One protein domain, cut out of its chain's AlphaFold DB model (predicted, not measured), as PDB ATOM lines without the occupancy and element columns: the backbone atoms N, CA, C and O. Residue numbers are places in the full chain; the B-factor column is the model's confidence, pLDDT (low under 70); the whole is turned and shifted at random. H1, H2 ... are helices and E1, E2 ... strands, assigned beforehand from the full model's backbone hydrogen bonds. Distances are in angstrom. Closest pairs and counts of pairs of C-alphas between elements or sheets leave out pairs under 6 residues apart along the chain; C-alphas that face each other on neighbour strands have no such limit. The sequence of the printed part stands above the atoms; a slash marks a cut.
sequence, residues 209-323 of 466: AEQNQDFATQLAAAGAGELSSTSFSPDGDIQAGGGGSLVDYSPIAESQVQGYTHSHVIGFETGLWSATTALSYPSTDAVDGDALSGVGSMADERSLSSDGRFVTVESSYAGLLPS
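AT A GLANCE: This is residues 209 to 323 of the 466 residues of an uncharacterized protein of halophilic archaeon J07HX64 (UniProt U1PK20). One long, twisted sheet of five antiparallel strands makes a wall along the longest axis, with H1, the longer of the two helices, hanging off the end where E1 begins and the short H2 near the other end. The long link of residues 234 to 258 loops out over one face of the sheet, and the other face is bare. The 115 printed residues include two named helices and five named strands, in the order H1 E1 E2 E3 H2 E4 E5; the sheet's order is E1 E2 E3 E5 E4, and the class is mixed, helices and strands. The whole is compact, with a radius of gyration of the C-alphas of 15.2 A, yet elongated, spanning 47 by 24 by 23 A.

IN THESE COORDINATES: E2, residues 259 to 267, is 26.7 A long, and E3, residues 272 to 280, is 26.4 A. E5, residues 310 to 318, is 26.6 A long and ends at C-alpha 318 (-197.041, -368.281, -211.031). E1, residues 226 to 233, is 23.7 A long and begins at C-alpha 226 (-209.775, -361.829, -209.051). E4, residues 299 to 304, is 13.7 A. H1, residues 209 to 221, is 18.5 A long and begins at C-alpha 209 (-209.719, -379.909, -213.746); H2, residues 289 to 294, is 8.8 A.

HOW THE PARTS SIT: The sheet is twisted, its C-alphas lying up to 4.3 A off the best plane. E2 and E3 are a hairpin, antiparallel at 171 degrees, with N 263 and O 276 2.8 A apart, within hydrogen-bond range. E1 and E2 are a hairpin at 171 degrees, with N 229 and O 264 at 2.7 A. E1, E2 and E3 form a meander, each strand the antiparallel neighbour of the one before. E3 and E5 are antiparallel at 167 degrees, with N 275 and O 315 at 2.8 A. E4 and E5 are a hairpin at 163 degrees, with N 300 and O 314 at 2.9 A. E1 and E4 are the edge strands and are apart. E3, H2 and E4 form a split strand-helix-strand unit, two strands running the same way with a helix between them in the chain and E5 between them in the sheet; its crossover is right-handed. H1 only grazes the sheet with residues 216 to 220 and is near E1, while H2 only grazes it with residues 292 to 293. H1 and H2 are apart, and in both every O i to N i+4 pair is within hydrogen-bond range.

THE WHOLE: The C-alphas farthest apart are those of Ala 221 and Asp 285, at 47.6 A. The printed part has no cut. The link from E1 to E2, 25 residues, is long. The mean pLDDT of the printed part is 70.5, and 47 residues are under 70, among them residues 209 to 225 and 234 to 247; the mean for H1 is 52.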
ATOM      1  N   ALA A 209    -210.919-380.701-213.454       36.03
ATOM      2  CA  ALA A 209    -209.719-379.909-213.746       36.03
ATOM      3  C   ALA A 209    -209.827-379.149-215.083       36.03
ATOM      4  O   ALA A 209    -209.508-377.963-215.138       36.03
ATOM      5  N   GLU A 210    -210.344-379.803-216.130       36.97
ATOM      6  CA  GLU A 210    -210.628-379.166-217.426       36.97
ATOM      7  C   GLU A 210    -211.758-378.126-217.298       36.97
ATOM      8  O   GLU A 210    -211.652-377.021-217.830       36.97
ATOM      9  N   GLN A 211    -212.805-378.427-216.517       45.03
ATOM     10  CA  GLN A 211    -213.906-377.497-216.240       45.03
ATOM     11  C   GLN A 211    -213.459-376.274-215.425       45.03
ATOM     12  O   GLN A 211    -213.910-375.165-215.706       45.03
ATOM     13  N   ASN A 212    -212.538-376.434-214.467       48.91
ATOM     14  CA  ASN A 212    -211.981-375.310-213.708       48.91
ATOM     15  C   ASN A 212    -211.206-374.334-214.608       48.91
ATOM     16  O   ASN A 212    -211.258-373.124-214.383       48.91
ATOM     17  N   GLN A 213    -210.516-374.835-215.638       53.09
ATOM     18  CA  GLN A 213    -209.772-373.997-216.579       53.09
ATOM     19  C   GLN A 213    -210.708-373.237-217.536       53.09
ATOM     20  O   GLN A 213    -210.538-372.029-217.732       53.09
ATOM     21  N   ASP A 214    -211.742-373.901-218.061       52.84
ATOM     22  CA  ASP A 214    -212.780-373.266-218.888       52.84
ATOM     23  C   ASP A 214    -213.567-372.206-218.104       52.84
ATOM     24  O   ASP A 214    -213.850-371.120-218.611       52.84
ATOM     25  N   PHE A 215    -213.876-372.486-216.840       58.91
ATOM     26  CA  PHE A 215    -214.551-371.564-215.935       58.91
ATOM     27  C   PHE A 215    -213.696-370.336-215.603       58.91
ATOM     28  O   PHE A 215    -214.169-369.203-215.708       58.91
ATOM     29  N   ALA A 216    -212.419-370.543-215.269       55.47
ATOM     30  CA  ALA A 216    -211.456-369.467-215.051       55.47
ATOM     31  C   ALA A 216    -211.314-368.573-216.297       55.47
ATOM     32  O   ALA A 216    -211.333-367.348-216.186       55.47
ATOM     33  N   THR A 217    -211.262-369.178-217.488       58.56
ATOM     34  CA  THR A 217    -211.194-368.454-218.769       58.56
ATOM     35  C   THR A 217    -212.462-367.636-219.025       58.56
ATOM     36  O   THR A 217    -212.383-366.488-219.461       58.56
ATOM     37  N   GLN A 218    -213.642-368.186-218.723       57.94
ATOM     38  CA  GLN A 218    -214.915-367.472-218.857       57.94
ATOM     39  C   GLN A 218    -215.026-366.292-217.883       57.94
ATOM     40  O   GLN A 218    -215.483-365.220-218.279       57.94
ATOM     41  N   LEU A 219    -214.568-366.454-216.639       56.84
ATOM     42  CA  LEU A 219    -214.533-365.378-215.645       56.84
ATOM     43  C   LEU A 219    -213.559-364.263-216.035       56.84
ATOM     44  O   LEU A 219    -213.920-363.086-215.971       56.84
ATOM     45  N   ALA A 220    -212.363-364.620-216.506       59.44
ATOM     46  CA  ALA A 220    -211.396-363.657-217.020       59.44
ATOM     47  C   ALA A 220    -211.961-362.896-218.237       59.44
ATOM     48  O   ALA A 220    -211.896-361.668-218.293       59.44
ATOM     49  N   ALA A 221    -212.611-363.598-219.174       57.25
ATOM     50  CA  ALA A 221    -213.262-362.987-220.336       57.25
ATOM     51  C   ALA A 221    -214.443-362.069-219.962       57.25
ATOM     52  O   ALA A 221    -214.728-361.109-220.682       57.25
ATOM     53  N   ALA A 222    -215.107-362.332-218.832       54.28
ATOM     54  CA  ALA A 222    -216.149-361.476-218.263       54.28
ATOM     55  C   ALA A 222    -215.593-360.241-217.522       54.28
ATOM     56  O   ALA A 222    -216.367-359.400-217.069       54.28
ATOM     57  N   GLY A 223    -214.267-360.097-217.424       56.56
ATOM     58  CA  GLY A 223    -213.611-358.968-216.764       56.56
ATOM     59  C   GLY A 223    -213.514-359.106-215.245       56.56
ATOM     60  O   GLY A 223    -213.368-358.096-214.555       56.56
ATOM     61  N   ALA A 224    -213.606-360.325-214.703       64.12
ATOM     62  CA  ALA A 224    -213.270-360.559-213.305       64.12
ATOM     63  C   ALA A 224    -211.762-360.337-213.107       64.12
ATOM     64  O   ALA A 224    -210.949-360.963-213.781       64.12
ATOM     65  N   GLY A 225    -211.385-359.447-212.186       68.31
ATOM     66  CA  GLY A 225    -209.973-359.217-211.855       68.31
ATOM     67  C   GLY A 225    -209.389-360.320-210.967       68.31
ATOM     68  O   GLY A 225    -208.233-360.709-211.127       68.31
ATOM     69  N   GLU A 226    -210.207-360.864-210.060       70.88
ATOM     70  CA  GLU A 226    -209.775-361.829-209.051       70.88
ATOM     71  C   GLU A 226    -210.897-362.816-208.691       70.88
ATOM     72  O   GLU A 226    -212.066-362.435-208.578       70.88
ATOM     73  N   LEU A 227    -210.530-364.080-208.487       69.06
ATOM     74  CA  LEU A 227    -211.376-365.147-207.956       69.06
ATOM     75  C   LEU A 227    -210.773-365.651-206.642       69.06
ATOM     76  O   LEU A 227    -209.779-366.366-206.643       69.06
ATOM     77  N   SER A 228    -211.389-365.304-205.523       69.25
ATOM     78  CA  SER A 228    -211.137-365.896-204.213       69.25
ATOM     79  C   SER A 228    -212.072-367.083-203.962       69.25
ATOM     80  O   SER A 228    -213.195-367.128-204.450       69.25
ATOM     81  N   SER A 229    -211.674-368.076-203.186       70.62
ATOM     82  CA  SER A 229    -212.590-369.102-202.707       70.62
ATOM     83  C   SER A 229    -212.109-369.690-201.412       70.62
ATOM     84  O   SER A 229    -210.949-370.060-201.303       70.62
ATOM     85  N   THR A 230    -213.022-369.820-200.460       63.03
ATOM     86  CA  THR A 230    -212.752-370.349-199.134       63.03
ATOM     87  C   THR A 230    -213.615-371.582-198.892       63.03
ATOM     88  O   THR A 230    -214.847-371.535-198.938       63.03
ATOM     89  N   SER A 231    -212.965-372.710-198.633       69.75
ATOM     90  CA  SER A 231    -213.592-373.926-198.128       69.75
ATOM     91  C   SER A 231    -213.226-374.124-196.664       69.75
ATOM     92  O   SER A 231    -212.155-373.719-196.212       69.75
ATOM     93  N   PHE A 232    -214.126-374.737-195.905       68.69
ATOM     94  CA  PHE A 232    -213.885-375.059-194.507       68.69
ATOM     95  C   PHE A 232    -214.418-376.457-194.202       68.69
ATOM     96  O   PHE A 232    -215.447-376.861-194.732       68.69
ATOM     97  N   SER A 233    -213.723-377.187-193.335       76.12
ATOM     98  CA  SER A 233    -214.235-378.427-192.754       76.12
ATOM     99  C   SER A 233    -214.043-378.376-191.244       76.12
ATOM    100  O   SER A 233    -212.899-378.300-190.784       76.12
ATOM    101  N   PRO A 234    -215.132-378.402-190.459       64.19
ATOM    102  CA  PRO A 234    -215.057-378.401-189.003       64.19
ATOM    103  C   PRO A 234    -214.686-379.768-188.420       64.19
ATOM    104  O   PRO A 234    -214.377-379.829-187.237       64.19
ATOM    105  N   ASP A 235    -214.747-380.832-189.228       69.81
ATOM    106  CA  ASP A 235    -214.479-382.209-188.801       69.81
ATOM    107  C   ASP A 235    -213.043-382.650-189.136       69.81
ATOM    108  O   ASP A 235    -212.628-383.751-188.785       69.81
ATOM    109  N   GLY A 236    -212.269-381.793-189.813       60.31
ATOM    110  CA  GLY A 236    -210.875-382.084-190.149       60.31
ATOM    111  C   GLY A 236    -210.711-383.093-191.279       60.31
ATOM    112  O   GLY A 236    -209.581-383.473-191.571       60.31
ATOM    113  N   ASP A 237    -211.806-383.464-191.952       63.03
ATOM    114  CA  ASP A 237    -211.802-384.251-193.185       63.03
ATOM    115  C   ASP A 237    -211.177-383.429-194.319       63.03
ATOM    116  O   ASP A 237    -211.853-382.934-195.224       63.03
ATOM    117  N   ILE A 238    -209.862-383.232-194.251       61.12
ATOM    118  CA  ILE A 238    -209.074-382.746-195.368       61.12
ATOM    119  C   ILE A 238    -209.211-383.823-196.431       61.12
ATOM    120  O   ILE A 238    -208.818-384.968-196.213       61.12
ATOM    121  N   GLN A 239    -209.782-383.467-197.580       54.44
ATOM    122  CA  GLN A 239    -209.810-384.329-198.760       54.44
ATOM    123  C   GLN A 239    -208.378-384.494-199.287       54.44
ATOM    124  O   GLN A 239    -207.963-383.889-200.275       54.44
ATOM    125  N   ALA A 240    -207.592-385.281-198.565       42.53
ATOM    126  CA  ALA A 240    -206.207-385.557-198.839       42.53
ATOM    127  C   ALA A 240    -206.132-386.444-200.089       42.53
ATOM    128  O   ALA A 240    -206.758-387.501-200.157       42.53
ATOM    129  N   GLY A 241    -205.443-385.964-201.124       40.03
ATOM    130  CA  GLY A 241    -205.306-386.684-202.394       40.03
ATOM    131  C   GLY A 241    -206.499-386.573-203.355       40.03
ATOM    132  O   GLY A 241    -206.535-387.266-204.370       40.03
ATOM    133  N   GLY A 242    -207.470-385.694-203.094       36.25
ATOM    134  CA  GLY A 242    -208.626-385.479-203.967       36.25
ATOM    135  C   GLY A 242    -208.363-384.557-205.163       36.25
ATOM    136  O   GLY A 242    -209.073-383.573-205.281       36.25
ATOM    137  N   GLY A 243    -207.357-384.829-206.007       35.34
ATOM    138  CA  GLY A 243    -207.184-384.373-207.410       35.34
ATOM    139  C   GLY A 243    -207.345-382.892-207.829       35.34
ATOM    140  O   GLY A 243    -207.082-382.583-208.985       35.34
ATOM    141  N   GLY A 244    -207.768-381.976-206.956       42.28
ATOM    142  CA  GLY A 244    -208.114-380.589-207.291       42.28
ATOM    143  C   GLY A 244    -207.435-379.536-206.416       42.28
ATOM    144  O   GLY A 244    -207.525-378.351-206.723       42.28
ATOM    145  N   SER A 245    -206.734-379.944-205.355       51.44
ATOM    146  CA  SER A 245    -205.770-379.068-204.692       51.44
ATOM    147  C   SER A 245    -204.400-379.328-205.298       51.44
ATOM    148  O   SER A 245    -203.929-380.462-205.304       51.44
ATOM    149  N   LEU A 246    -203.756-378.284-205.812       57.00
ATOM    150  CA  LEU A 246    -202.353-378.346-206.244       57.00
ATOM    151  C   LEU A 246    -201.398-378.563-205.053       57.00
ATOM    152  O   LEU A 246    -200.236-378.901-205.258       57.00
ATOM    153  N   VAL A 247    -201.889-378.413-203.815       62.09
ATOM    154  CA  VAL A 247    -201.165-378.782-202.597       62.09
ATOM    155  C   VAL A 247    -201.564-380.199-202.186       62.09
ATOM    156  O   VAL A 247    -202.727-380.474-201.887       62.09
ATOM    157  N   ASP A 248    -200.585-381.101-202.141       70.50
ATOM    158  CA  ASP A 248    -200.792-382.449-201.624       70.50
ATOM    159  C   ASP A 248    -200.829-382.444-200.088       70.50
ATOM    160  O   ASP A 248    -199.813-382.248-199.418       70.50
ATOM    161  N   TYR A 249    -202.021-382.675-199.535       72.56
ATOM    162  CA  TYR A 249    -202.247-382.841-198.099       72.56
ATOM    163  C   TYR A 249    -202.247-384.311-197.647       72.56
ATOM    164  O   TYR A 249    -202.491-384.580-196.473       72.56
ATOM    165  N   SER A 250    -201.956-385.276-198.529       74.38
ATOM    166  CA  SER A 250    -201.825-386.702-198.166       74.38
ATOM    167  C   SER A 250    -200.905-386.949-196.966       74.38
ATOM    168  O   SER A 250    -201.269-387.758-196.113       74.38
ATOM    169  N   PRO A 251    -199.782-386.220-196.805       77.19
ATOM    170  CA  PRO A 251    -198.913-386.385-195.641       77.19
ATOM    171  C   PRO A 251    -199.584-386.064-194.300       77.19
ATOM    172  O   PRO A 251    -199.206-386.647-193.292       77.19
ATOM    173  N   ILE A 252    -200.592-385.183-194.274       74.25
ATOM    174  CA  ILE A 252    -201.332-384.822-193.053       74.25
ATOM    175  C   ILE A 252    -202.672-385.553-192.913       74.25
ATOM    176  O   ILE A 252    -203.372-385.325-191.929       74.25
ATOM    177  N   ALA A 253    -203.022-386.456-193.832       71.50
ATOM    178  CA  ALA A 253    -204.264-387.232-193.767       71.50
ATOM    179  C   ALA A 253    -204.360-388.102-192.502       71.50
ATOM    180  O   ALA A 253    -205.443-388.318-191.969       71.50
ATOM    181  N   GLU A 254    -203.220-388.595-192.015       71.50
ATOM    182  CA  GLU A 254    -203.128-389.390-190.783       71.50
ATOM    183  C   GLU A 254    -202.892-388.525-189.531       71.50
ATOM    184  O   GLU A 254    -202.830-389.043-188.413       71.50
ATOM    185  N   SER A 255    -202.753-387.207-189.698       75.19
ATOM    186  CA  SER A 255    -202.507-386.288-188.588       75.19
ATOM    187  C   SER A 255    -203.796-385.970-187.825       75.19
ATOM    188  O   SER A 255    -204.906-386.115-188.328       75.19
ATOM    189  N   GLN A 256    -203.662-385.509-186.580       85.69
ATOM    190  CA  GLN A 256    -204.798-385.205-185.704       85.69
ATOM    191  C   GLN A 256    -205.478-383.861-186.028       85.69
ATOM    192  O   GLN A 256    -205.904-383.157-185.112       85.69
ATOM    193  N   VAL A 257    -205.557-383.463-187.300       85.38
ATOM    194  CA  VAL A 257    -206.240-382.220-187.677       85.38
ATOM    195  C   VAL A 257    -207.721-382.334-187.314       85.38
ATOM    196  O   VAL A 257    -208.404-383.272-187.705       85.38
ATOM    197  N   GLN A 258    -208.211-381.369-186.539       86.50
ATOM    198  CA  GLN A 258    -209.613-381.273-186.129       86.50
ATOM    199  C   GLN A 258    -210.456-380.456-187.091       86.50
ATOM    200  O   GLN A 258    -211.669-380.565-187.074       86.50
ATOM    201  N   GLY A 259    -209.829-379.602-187.888       77.50
ATOM    202  CA  GLY A 259    -210.533-378.744-188.820       77.50
ATOM    203  C   GLY A 259    -209.562-377.986-189.697       77.50
ATOM    204  O   GLY A 259    -208.393-377.817-189.345       77.50
ATOM    205  N   TYR A 260    -210.051-377.512-190.833       83.88
ATOM    206  CA  TYR A 260    -209.275-376.632-191.689       83.88
ATOM    207  C   TYR A 260    -210.139-375.534-192.293       83.88
ATOM    208  O   TYR A 260    -211.345-375.692-192.488       83.88
ATOM    209  N   THR A 261    -209.486-374.427-192.622       77.75
ATOM    210  CA  THR A 261    -209.977-373.448-193.587       77.75
ATOM    211  C   THR A 261    -208.940-373.326-194.689       77.75
ATOM    212  O   THR A 261    -207.741-373.290-194.422       77.75
ATOM    213  N   HIS A 262    -209.386-373.332-195.934       80.38
ATOM    214  CA  HIS A 262    -208.536-373.242-197.104       80.38
ATOM    215  C   HIS A 262    -209.081-372.142-197.996       80.38
ATOM    216  O   HIS A 262    -210.196-372.253-198.496       80.38
ATOM    217  N   SER A 263    -208.301-371.087-198.191       76.62
ATOM    218  CA  SER A 263    -208.618-370.005-199.112       76.62
ATOM    219  C   SER A 263    -207.670-370.053-200.300       76.62
ATOM    220  O   SER A 263    -206.471-370.219-200.113       76.62
ATOM    221  N   HIS A 264    -208.181-369.903-201.513       80.56
ATOM    222  CA  HIS A 264    -207.382-369.632-202.700       80.56
ATOM    223  C   HIS A 264    -207.787-368.311-203.329       80.56
ATOM    224  O   HIS A 264    -208.949-367.934-203.270       80.56
ATOM    225  N   VAL A 265    -206.834-367.630-203.948       77.50
ATOM    226  CA  VAL A 265    -207.016-366.397-204.703       77.50
ATOM    227  C   VAL A 265    -206.326-366.568-206.050       77.50
ATOM    228  O   VAL A 265    -205.138-366.869-206.125       77.50
ATOM    229  N   ILE A 266    -207.084-366.407-207.127       77.00
ATOM    230  CA  ILE A 266    -206.618-366.439-208.509       77.00
ATOM    231  C   ILE A 266    -206.700-365.010-209.033       77.00
ATOM    232  O   ILE A 266    -207.790-364.495-209.278       77.00
ATOM    233  N   GLY A 267    -205.547-364.372-209.203       79.56
ATOM    234  CA  GLY A 267    -205.431-363.104-209.910       79.56
ATOM    235  C   GLY A 267    -205.341-363.366-211.406       79.56
ATOM    236  O   GLY A 267    -204.305-363.816-211.896       79.56
ATOM    237  N   PHE A 268    -206.415-363.085-212.145       75.69
ATOM    238  CA  PHE A 268    -206.454-363.354-213.586       75.69
ATOM    239  C   PHE A 268    -205.475-362.465-214.359       75.69
ATOM    240  O   PHE A 268    -204.816-362.929-215.282       75.69
ATOM    241  N   GLU A 269    -205.321-361.205-213.941       77.06
ATOM    242  CA  GLU A 269    -204.395-360.261-214.582       77.06
ATOM    243  C   GLU A 269    -202.925-360.575-214.291       77.06
ATOM    244  O   GLU A 269    -202.046-360.316-215.112       77.06
ATOM    245  N   THR A 270    -202.645-361.096-213.099       79.94
ATOM    246  CA  THR A 270    -201.279-361.367-212.642       79.94
ATOM    247  C   THR A 270    -200.824-362.781-212.980       79.94
ATOM    248  O   THR A 270    -199.627-363.061-212.910       79.94
ATOM    249  N   GLY A 271    -201.755-363.683-213.311       80.12
ATOM    250  CA  GLY A 271    -201.483-365.116-213.418       80.12
ATOM    251  C   GLY A 271    -200.991-365.732-212.109       80.12
ATOM    252  O   GLY A 271    -200.394-366.811-212.134       80.12
ATOM    253  N   LEU A 272    -201.194-365.029-210.988       79.19
ATOM    254  CA  LEU A 272    -200.808-365.483-209.663       79.19
ATOM    255  C   LEU A 272    -201.963-366.249-209.051       79.19
ATOM    256  O   LEU A 272    -203.079-365.745-208.931       79.19
ATOM    257  N   TRP A 273    -201.655-367.456-208.616       81.88
ATOM    258  CA  TRP A 273    -202.522-368.242-207.773       81.88
ATOM    259  C   TRP A 273    -201.886-368.341-206.392       81.88
ATOM    260  O   TRP A 273    -200.786-368.870-206.255       81.88
ATOM    261  N   SER A 274    -202.542-367.801-205.372       80.75
ATOM    262  CA  SER A 274    -202.139-367.979-203.980       80.75
ATOM    263  C   SER A 274    -203.163-368.833-203.253       80.75
ATOM    264  O   SER A 274    -204.361-368.753-203.514       80.75
ATOM    265  N   ALA A 275    -202.698-369.674-202.342       82.06
ATOM    266  CA  ALA A 275    -203.565-370.432-201.467       82.06
ATOM    267  C   ALA A 275    -203.015-370.452-200.043       82.06
ATOM    268  O   ALA A 275    -201.830-370.709-199.826       82.06
ATOM    269  N   THR A 276    -203.904-370.206-199.087       82.31
ATOM    270  CA  THR A 276    -203.640-370.181-197.653       82.31
ATOM    271  C   THR A 276    -204.518-371.225-196.983       82.31
ATOM    272  O   THR A 276    -205.745-371.155-197.044       82.31
ATOM    273  N   THR A 277    -203.898-372.180-196.304       83.31
ATOM    274  CA  THR A 277    -204.595-373.198-195.515       83.31
ATOM    275  C   THR A 277    -204.259-373.015-194.058       83.31
ATOM    276  O   THR A 277    -203.093-373.121-193.701       83.31
ATOM    277  N   ALA A 278    -205.256-372.799-193.207       83.56
ATOM    278  CA  ALA A 278    -205.071-372.880-191.767       83.56
ATOM    279  C   ALA A 278    -205.636-374.208-191.253       83.56
ATOM    280  O   ALA A 278    -206.809-374.527-191.455       83.56
ATOM    281  N   LEU A 279    -204.777-374.980-190.598       86.94
ATOM    282  CA  LEU A 279    -205.063-376.279-190.001       86.94
ATOM    283  C   LEU A 279    -205.203-376.106-188.491       86.94
ATOM    284  O   LEU A 279    -204.363-375.458-187.870       86.94
ATOM    285  N   SER A 280    -206.239-376.693-187.903       86.62
ATOM    286  CA  SER A 280    -206.495-376.676-186.463       86.62
ATOM    287  C   SER A 280    -206.158-378.028-185.842       86.62
ATOM    288  O   SER A 280    -206.628-379.064-186.314       86.62
ATOM    289  N   TYR A 281    -205.393-378.016-184.755       88.56
ATOM    290  CA  TYR A 281    -204.986-379.197-183.998       88.56
ATOM    291  C   TYR A 281    -205.547-379.160-182.564       88.56
ATOM    292  O   TYR A 281    -205.708-378.084-181.980       88.56
ATOM    293  N   PRO A 282    -205.793-380.328-181.935       86.38
ATOM    294  CA  PRO A 282    -206.290-380.402-180.557       86.38
ATOM    295  C   PRO A 282    -205.314-379.798-179.544       86.38
ATOM    296  O   PRO A 282    -205.724-379.291-178.496       86.38
ATOM    297  N   SER A 283    -204.016-379.896-179.828       89.69
ATOM    298  CA  SER A 283    -202.923-379.426-178.984       89.69
ATOM    299  C   SER A 283    -201.662-379.185-179.815       89.69
ATOM    300  O   SER A 283    -201.543-379.667-180.938       89.69
ATOM    301  N   THR A 284    -200.691-378.484-179.230       86.06
ATOM    302  CA  THR A 284    -199.360-378.269-179.820       86.06
ATOM    303  C   THR A 284    -198.621-379.572-180.106       86.06
ATOM    304  O   THR A 284    -197.947-379.698-181.118       86.06
ATOM    305  N   ASP A 285    -198.764-380.558-179.218       88.00
ATOM    306  CA  ASP A 285    -198.076-381.850-179.322       88.00
ATOM    307  C   ASP A 285    -198.680-382.743-180.417       88.00
ATOM    308  O   ASP A 285    -198.085-383.749-180.795       88.00
ATOM    309  N   ALA A 286    -199.873-382.390-180.902       88.06
ATOM    310  CA  ALA A 286    -200.554-383.068-181.996       88.06
ATOM    311  C   ALA A 286    -200.114-382.558-183.379       88.06
ATOM    312  O   ALA A 286    -200.488-383.148-184.393       88.06
ATOM    313  N   VAL A 287    -199.335-381.471-183.421       88.06
ATOM    314  CA  VAL A 287    -198.757-380.937-184.652       88.06
ATOM    315  C   VAL A 287    -197.632-381.866-185.102       88.06
ATOM    316  O   VAL A 287    -196.543-381.884-184.527       88.06
ATOM    317  N   ASP A 288    -197.896-382.639-186.151       86.69
ATOM    318  CA  ASP A 288    -196.899-383.508-186.767       86.69
ATOM    319  C   ASP A 288    -196.033-382.696-187.742       86.69
ATOM    320  O   ASP A 288    -196.412-382.419-188.883       86.69
ATOM    321  N   GLY A 289    -194.865-382.264-187.261       83.75
ATOM    322  CA  GLY A 289    -193.908-381.489-188.049       83.75
ATOM    323  C   GLY A 289    -193.356-382.248-189.260       83.75
ATOM    324  O   GLY A 289    -193.075-381.618-190.283       83.75
ATOM    325  N   ASP A 290    -193.248-383.576-189.175       81.75
ATOM    326  CA  ASP A 290    -192.761-384.415-190.271       81.75
ATOM    327  C   ASP A 290    -193.843-384.529-191.354       81.75
ATOM    328  O   ASP A 290    -193.562-384.292-192.531       81.75
ATOM    329  N   ALA A 291    -195.099-384.759-190.964       80.75
ATOM    330  CA  ALA A 291    -196.244-384.716-191.874       80.75
ATOM    331  C   ALA A 291    -196.380-383.347-192.554       80.75
ATOM    332  O   ALA A 291    -196.515-383.260-193.775       80.75
ATOM    333  N   LEU A 292    -196.260-382.260-191.784       80.69
ATOM    334  CA  LEU A 292    -196.278-380.907-192.331       80.69
ATOM    335  C   LEU A 292    -195.126-380.681-193.303       80.69
ATOM    336  O   LEU A 292    -195.332-380.032-194.316       80.69
ATOM    337  N   SER A 293    -193.920-381.203-193.046       78.50
ATOM    338  CA  SER A 293    -192.790-381.144-193.992       78.50
ATOM    339  C   SER A 293    -193.128-381.738-195.361       78.50
ATOM    340  O   SER A 293    -192.684-381.188-196.366       78.50
ATOM    341  N   GLY A 294    -193.994-382.755-195.400       73.69
ATOM    342  CA  GLY A 294    -194.516-383.342-196.629       73.69
ATOM    343  C   GLY A 294    -195.611-382.525-197.321       73.69
ATOM    344  O   GLY A 294    -195.793-382.700-198.524       73.69
ATOM    345  N   VAL A 295    -196.321-381.633-196.613       70.75
ATOM    346  CA  VAL A 295    -197.366-380.778-197.206       70.75
ATOM    347  C   VAL A 295    -196.723-379.793-198.167       70.75
ATOM    348  O   VAL A 295    -196.189-378.767-197.741       70.75
ATOM    349  N   GLY A 296    -196.784-380.150-199.451       58.91
ATOM    350  CA  GLY A 296    -196.243-379.406-200.578       58.91
ATOM    351  C   GLY A 296    -194.747-379.104-200.455       58.91
ATOM    352  O   GLY A 296    -194.326-378.279-199.649       58.91
ATOM    353  N   SER A 297    -193.930-379.611-201.380       55.69
ATOM    354  CA  SER A 297    -192.594-379.035-201.628       55.69
ATOM    355  C   SER A 297    -192.637-377.556-202.069       55.69
ATOM    356  O   SER A 297    -191.586-376.946-202.247       55.69
ATOM    357  N   MET A 298    -193.844-376.999-202.243       54.12
ATOM    358  CA  MET A 298    -194.160-375.650-202.719       54.12
ATOM    359  C   MET A 298    -194.845-374.760-201.663       54.12
ATOM    360  O   MET A 298    -195.390-373.716-202.007       54.12
ATOM    361  N   ALA A 299    -194.885-375.167-200.390       59.62
ATOM    362  CA  ALA A 299    -195.295-374.251-199.325       59.62
ATOM    363  C   ALA A 299    -194.176-373.224-199.092       59.62
ATOM    364  O   ALA A 299    -193.087-373.596-198.649       59.62
ATOM    365  N   ASP A 300    -194.441-371.956-199.402       60.22
ATOM    366  CA  ASP A 300    -193.454-370.873-199.316       60.22
ATOM    367  C   ASP A 300    -193.192-370.487-197.859       60.22
ATOM    368  O   ASP A 300    -192.045-370.316-197.437       60.22
ATOM    369  N   GLU A 301    -194.262-370.399-197.068       67.00
ATOM    370  CA  GLU A 301    -194.201-369.989-195.673       67.00
ATOM    371  C   GLU A 301    -195.122-370.839-194.801       67.00
ATOM    372  O   GLU A 301    -196.205-371.284-195.197       67.00
ATOM    373  N   ARG A 302    -194.656-371.081-193.573       76.62
ATOM    374  CA  ARG A 302    -195.430-371.744-192.529       76.62
ATOM    375  C   ARG A 302    -195.365-370.909-191.273       76.62
ATOM    376  O   ARG A 302    -194.273-370.588-190.800       76.62
ATOM    377  N   SER A 303    -196.524-370.600-190.717       82.19
ATOM    378  CA  SER A 303    -196.620-369.941-189.423       82.19
ATOM    379  C   SER A 303    -197.387-370.819-188.447       82.19
ATOM    380  O   SER A 303    -198.332-371.522-188.803       82.19
ATOM    381  N   LEU A 304    -196.910-370.819-187.208       82.94
ATOM    382  CA  LEU A 304    -197.545-371.484-186.084       82.94
ATOM    383  C   LEU A 304    -198.140-370.387-185.199       82.94
ATOM    384  O   LEU A 304    -197.452-369.405-184.907       82.94
ATOM    385  N   SER A 305    -199.395-370.541-184.782       80.62
ATOM    386  CA  SER A 305    -200.029-369.607-183.850       80.62
ATOM    387  C   SER A 305    -199.282-369.533-182.516       80.62
ATOM    388  O   SER A 305    -198.534-370.437-182.135       80.62
ATOM    389  N   SER A 306    -199.517-368.457-181.767       75.50
ATOM    390  CA  SER A 306    -198.936-368.232-180.436       75.50
ATOM    391  C   SER A 306    -199.281-369.345-179.433       75.50
ATOM    392  O   SER A 306    -198.449-369.715-178.601       75.50
ATOM    393  N   ASP A 307    -200.479-369.923-179.548       74.50
ATOM    394  CA  ASP A 307    -200.941-371.076-178.768       74.50
ATOM    395  C   ASP A 307    -200.522-372.437-179.357       74.50
ATOM    396  O   ASP A 307    -200.798-373.480-178.764       74.50
ATOM    397  N   GLY A 308    -199.864-372.417-180.519       81.69
ATOM    398  CA  GLY A 308    -199.319-373.550-181.256       81.69
ATOM    399  C   GLY A 308    -200.327-374.576-181.769       81.69
ATOM    400  O   GLY A 308    -199.929-375.689-182.106       81.69
ATOM    401  N   ARG A 309    -201.620-374.242-181.804       81.00
ATOM    402  CA  ARG A 309    -202.682-375.147-182.274       81.00
ATOM    403  C   ARG A 309    -203.098-374.903-183.715       81.00
ATOM    404  O   ARG A 309    -203.768-375.757-184.287       81.00
ATOM    405  N   PHE A 310    -202.709-373.774-184.295       85.75
ATOM    406  CA  PHE A 310    -203.017-373.445-185.676       85.75
ATOM    407  C   PHE A 310    -201.742-373.390-186.497       85.75
ATOM    408  O   PHE A 310    -200.769-372.740-186.112       85.75
ATOM    409  N   VAL A 311    -201.765-374.074-187.634       85.62
ATOM    410  CA  VAL A 311    -200.685-374.045-188.615       85.62
ATOM    411  C   VAL A 311    -201.230-373.443-189.890       85.62
ATOM    412  O   VAL A 311    -202.139-374.011-190.494       85.62
ATOM    413  N   THR A 312    -200.661-372.320-190.307       86.31
ATOM    414  CA  THR A 312    -200.956-371.723-191.606       86.31
ATOM    415  C   THR A 312    -199.904-372.173-192.604       86.31
ATOM    416  O   THR A 312    -198.706-372.084-192.336       86.31
ATOM    417  N   VAL A 313    -200.360-372.660-193.751       84.94
ATOM    418  CA  VAL A 313    -199.548-373.044-194.901       84.94
ATOM    419  C   VAL A 313    -199.917-372.118-196.046       84.94
ATOM    420  O   VAL A 313    -201.064-372.119-196.493       84.94
ATOM    421  N   GLU A 314    -198.952-371.332-196.506       83.75
ATOM    422  CA  GLU A 314    -199.112-370.471-197.672       83.75
ATOM    423  C   GLU A 314    -198.380-371.072-198.865       83.75
ATOM    424  O   GLU A 314    -197.276-371.606-198.747       83.75
ATOM    425  N   SER A 315    -199.017-371.004-200.024       80.12
ATOM    426  CA  SER A 315    -198.458-371.481-201.282       80.12
ATOM    427  C   SER A 315    -198.771-370.477-202.380       80.12
ATOM    428  O   SER A 315    -199.897-369.980-202.464       80.12
ATOM    429  N   SER A 316    -197.774-370.156-203.200       81.19
ATOM    430  CA  SER A 316    -197.938-369.285-204.356       81.19
ATOM    431  C   SER A 316    -197.466-369.982-205.626       81.19
ATOM    432  O   SER A 316    -196.469-370.699-205.648       81.19
ATOM    433  N   TYR A 317    -198.215-369.791-206.706       76.56
ATOM    434  CA  TYR A 317    -197.948-370.390-208.001       76.56
ATOM    435  C   TYR A 317    -198.078-369.306-209.062       76.56
ATOM    436  O   TYR A 317    -199.096-368.619-209.157       76.56
ATOM    437  N   ALA A 318    -197.038-369.162-209.874       75.38
ATOM    438  CA  ALA A 318    -197.041-368.281-211.031       75.38
ATOM    439  C   ALA A 318    -197.109-369.119-212.314       75.38
ATOM    440  O   ALA A 318    -196.479-370.173-212.400       75.38
ATOM    441  N   GLY A 319    -197.841-368.635-213.321       63.19
ATOM    442  CA  GLY A 319    -197.832-369.227-214.667       63.19
ATOM    443  C   GLY A 319    -198.759-370.430-214.864       63.19
ATOM    444  O   GLY A 319    -198.563-371.198-215.797       63.19
ATOM    445  N   LEU A 320    -199.764-370.603-214.000       63.25
ATOM    446  CA  LEU A 320    -200.804-371.626-214.184       63.25
ATOM    447  C   LEU A 320    -201.881-371.214-215.194       63.25
ATOM    448  O   LEU A 320    -202.604-372.068-215.707       63.25
ATOM    449  N   LEU A 321    -202.000-369.916-215.480       61.56
ATOM    450  CA  LEU A 321    -202.859-369.455-216.561       61.56
ATOM    451  C   LEU A 321    -202.131-369.659-217.895       61.56
ATOM    452  O   LEU A 321    -200.941-369.335-217.973       61.56
ATOM    453  N   PRO A 322    -202.816-370.174-218.934       53.84
ATOM    454  CA  PRO A 322    -202.280-370.173-220.287       53.84
ATOM    455  C   PRO A 322    -201.789-368.764-220.608       53.84
ATOM    456  O   PRO A 322    -202.538-367.800-220.453       53.84
ATOM    457  N   SER A 323    -200.528-368.621-221.009       56.25
ATOM    458  CA  SER A 323    -200.062-367.345-221.528       56.25
ATOM    459  C   SER A 323    -200.905-367.016-222.756       56.25
ATOM    460  O   SER A 323    -200.868-367.757-223.737       56.25
TER     461      SER A 323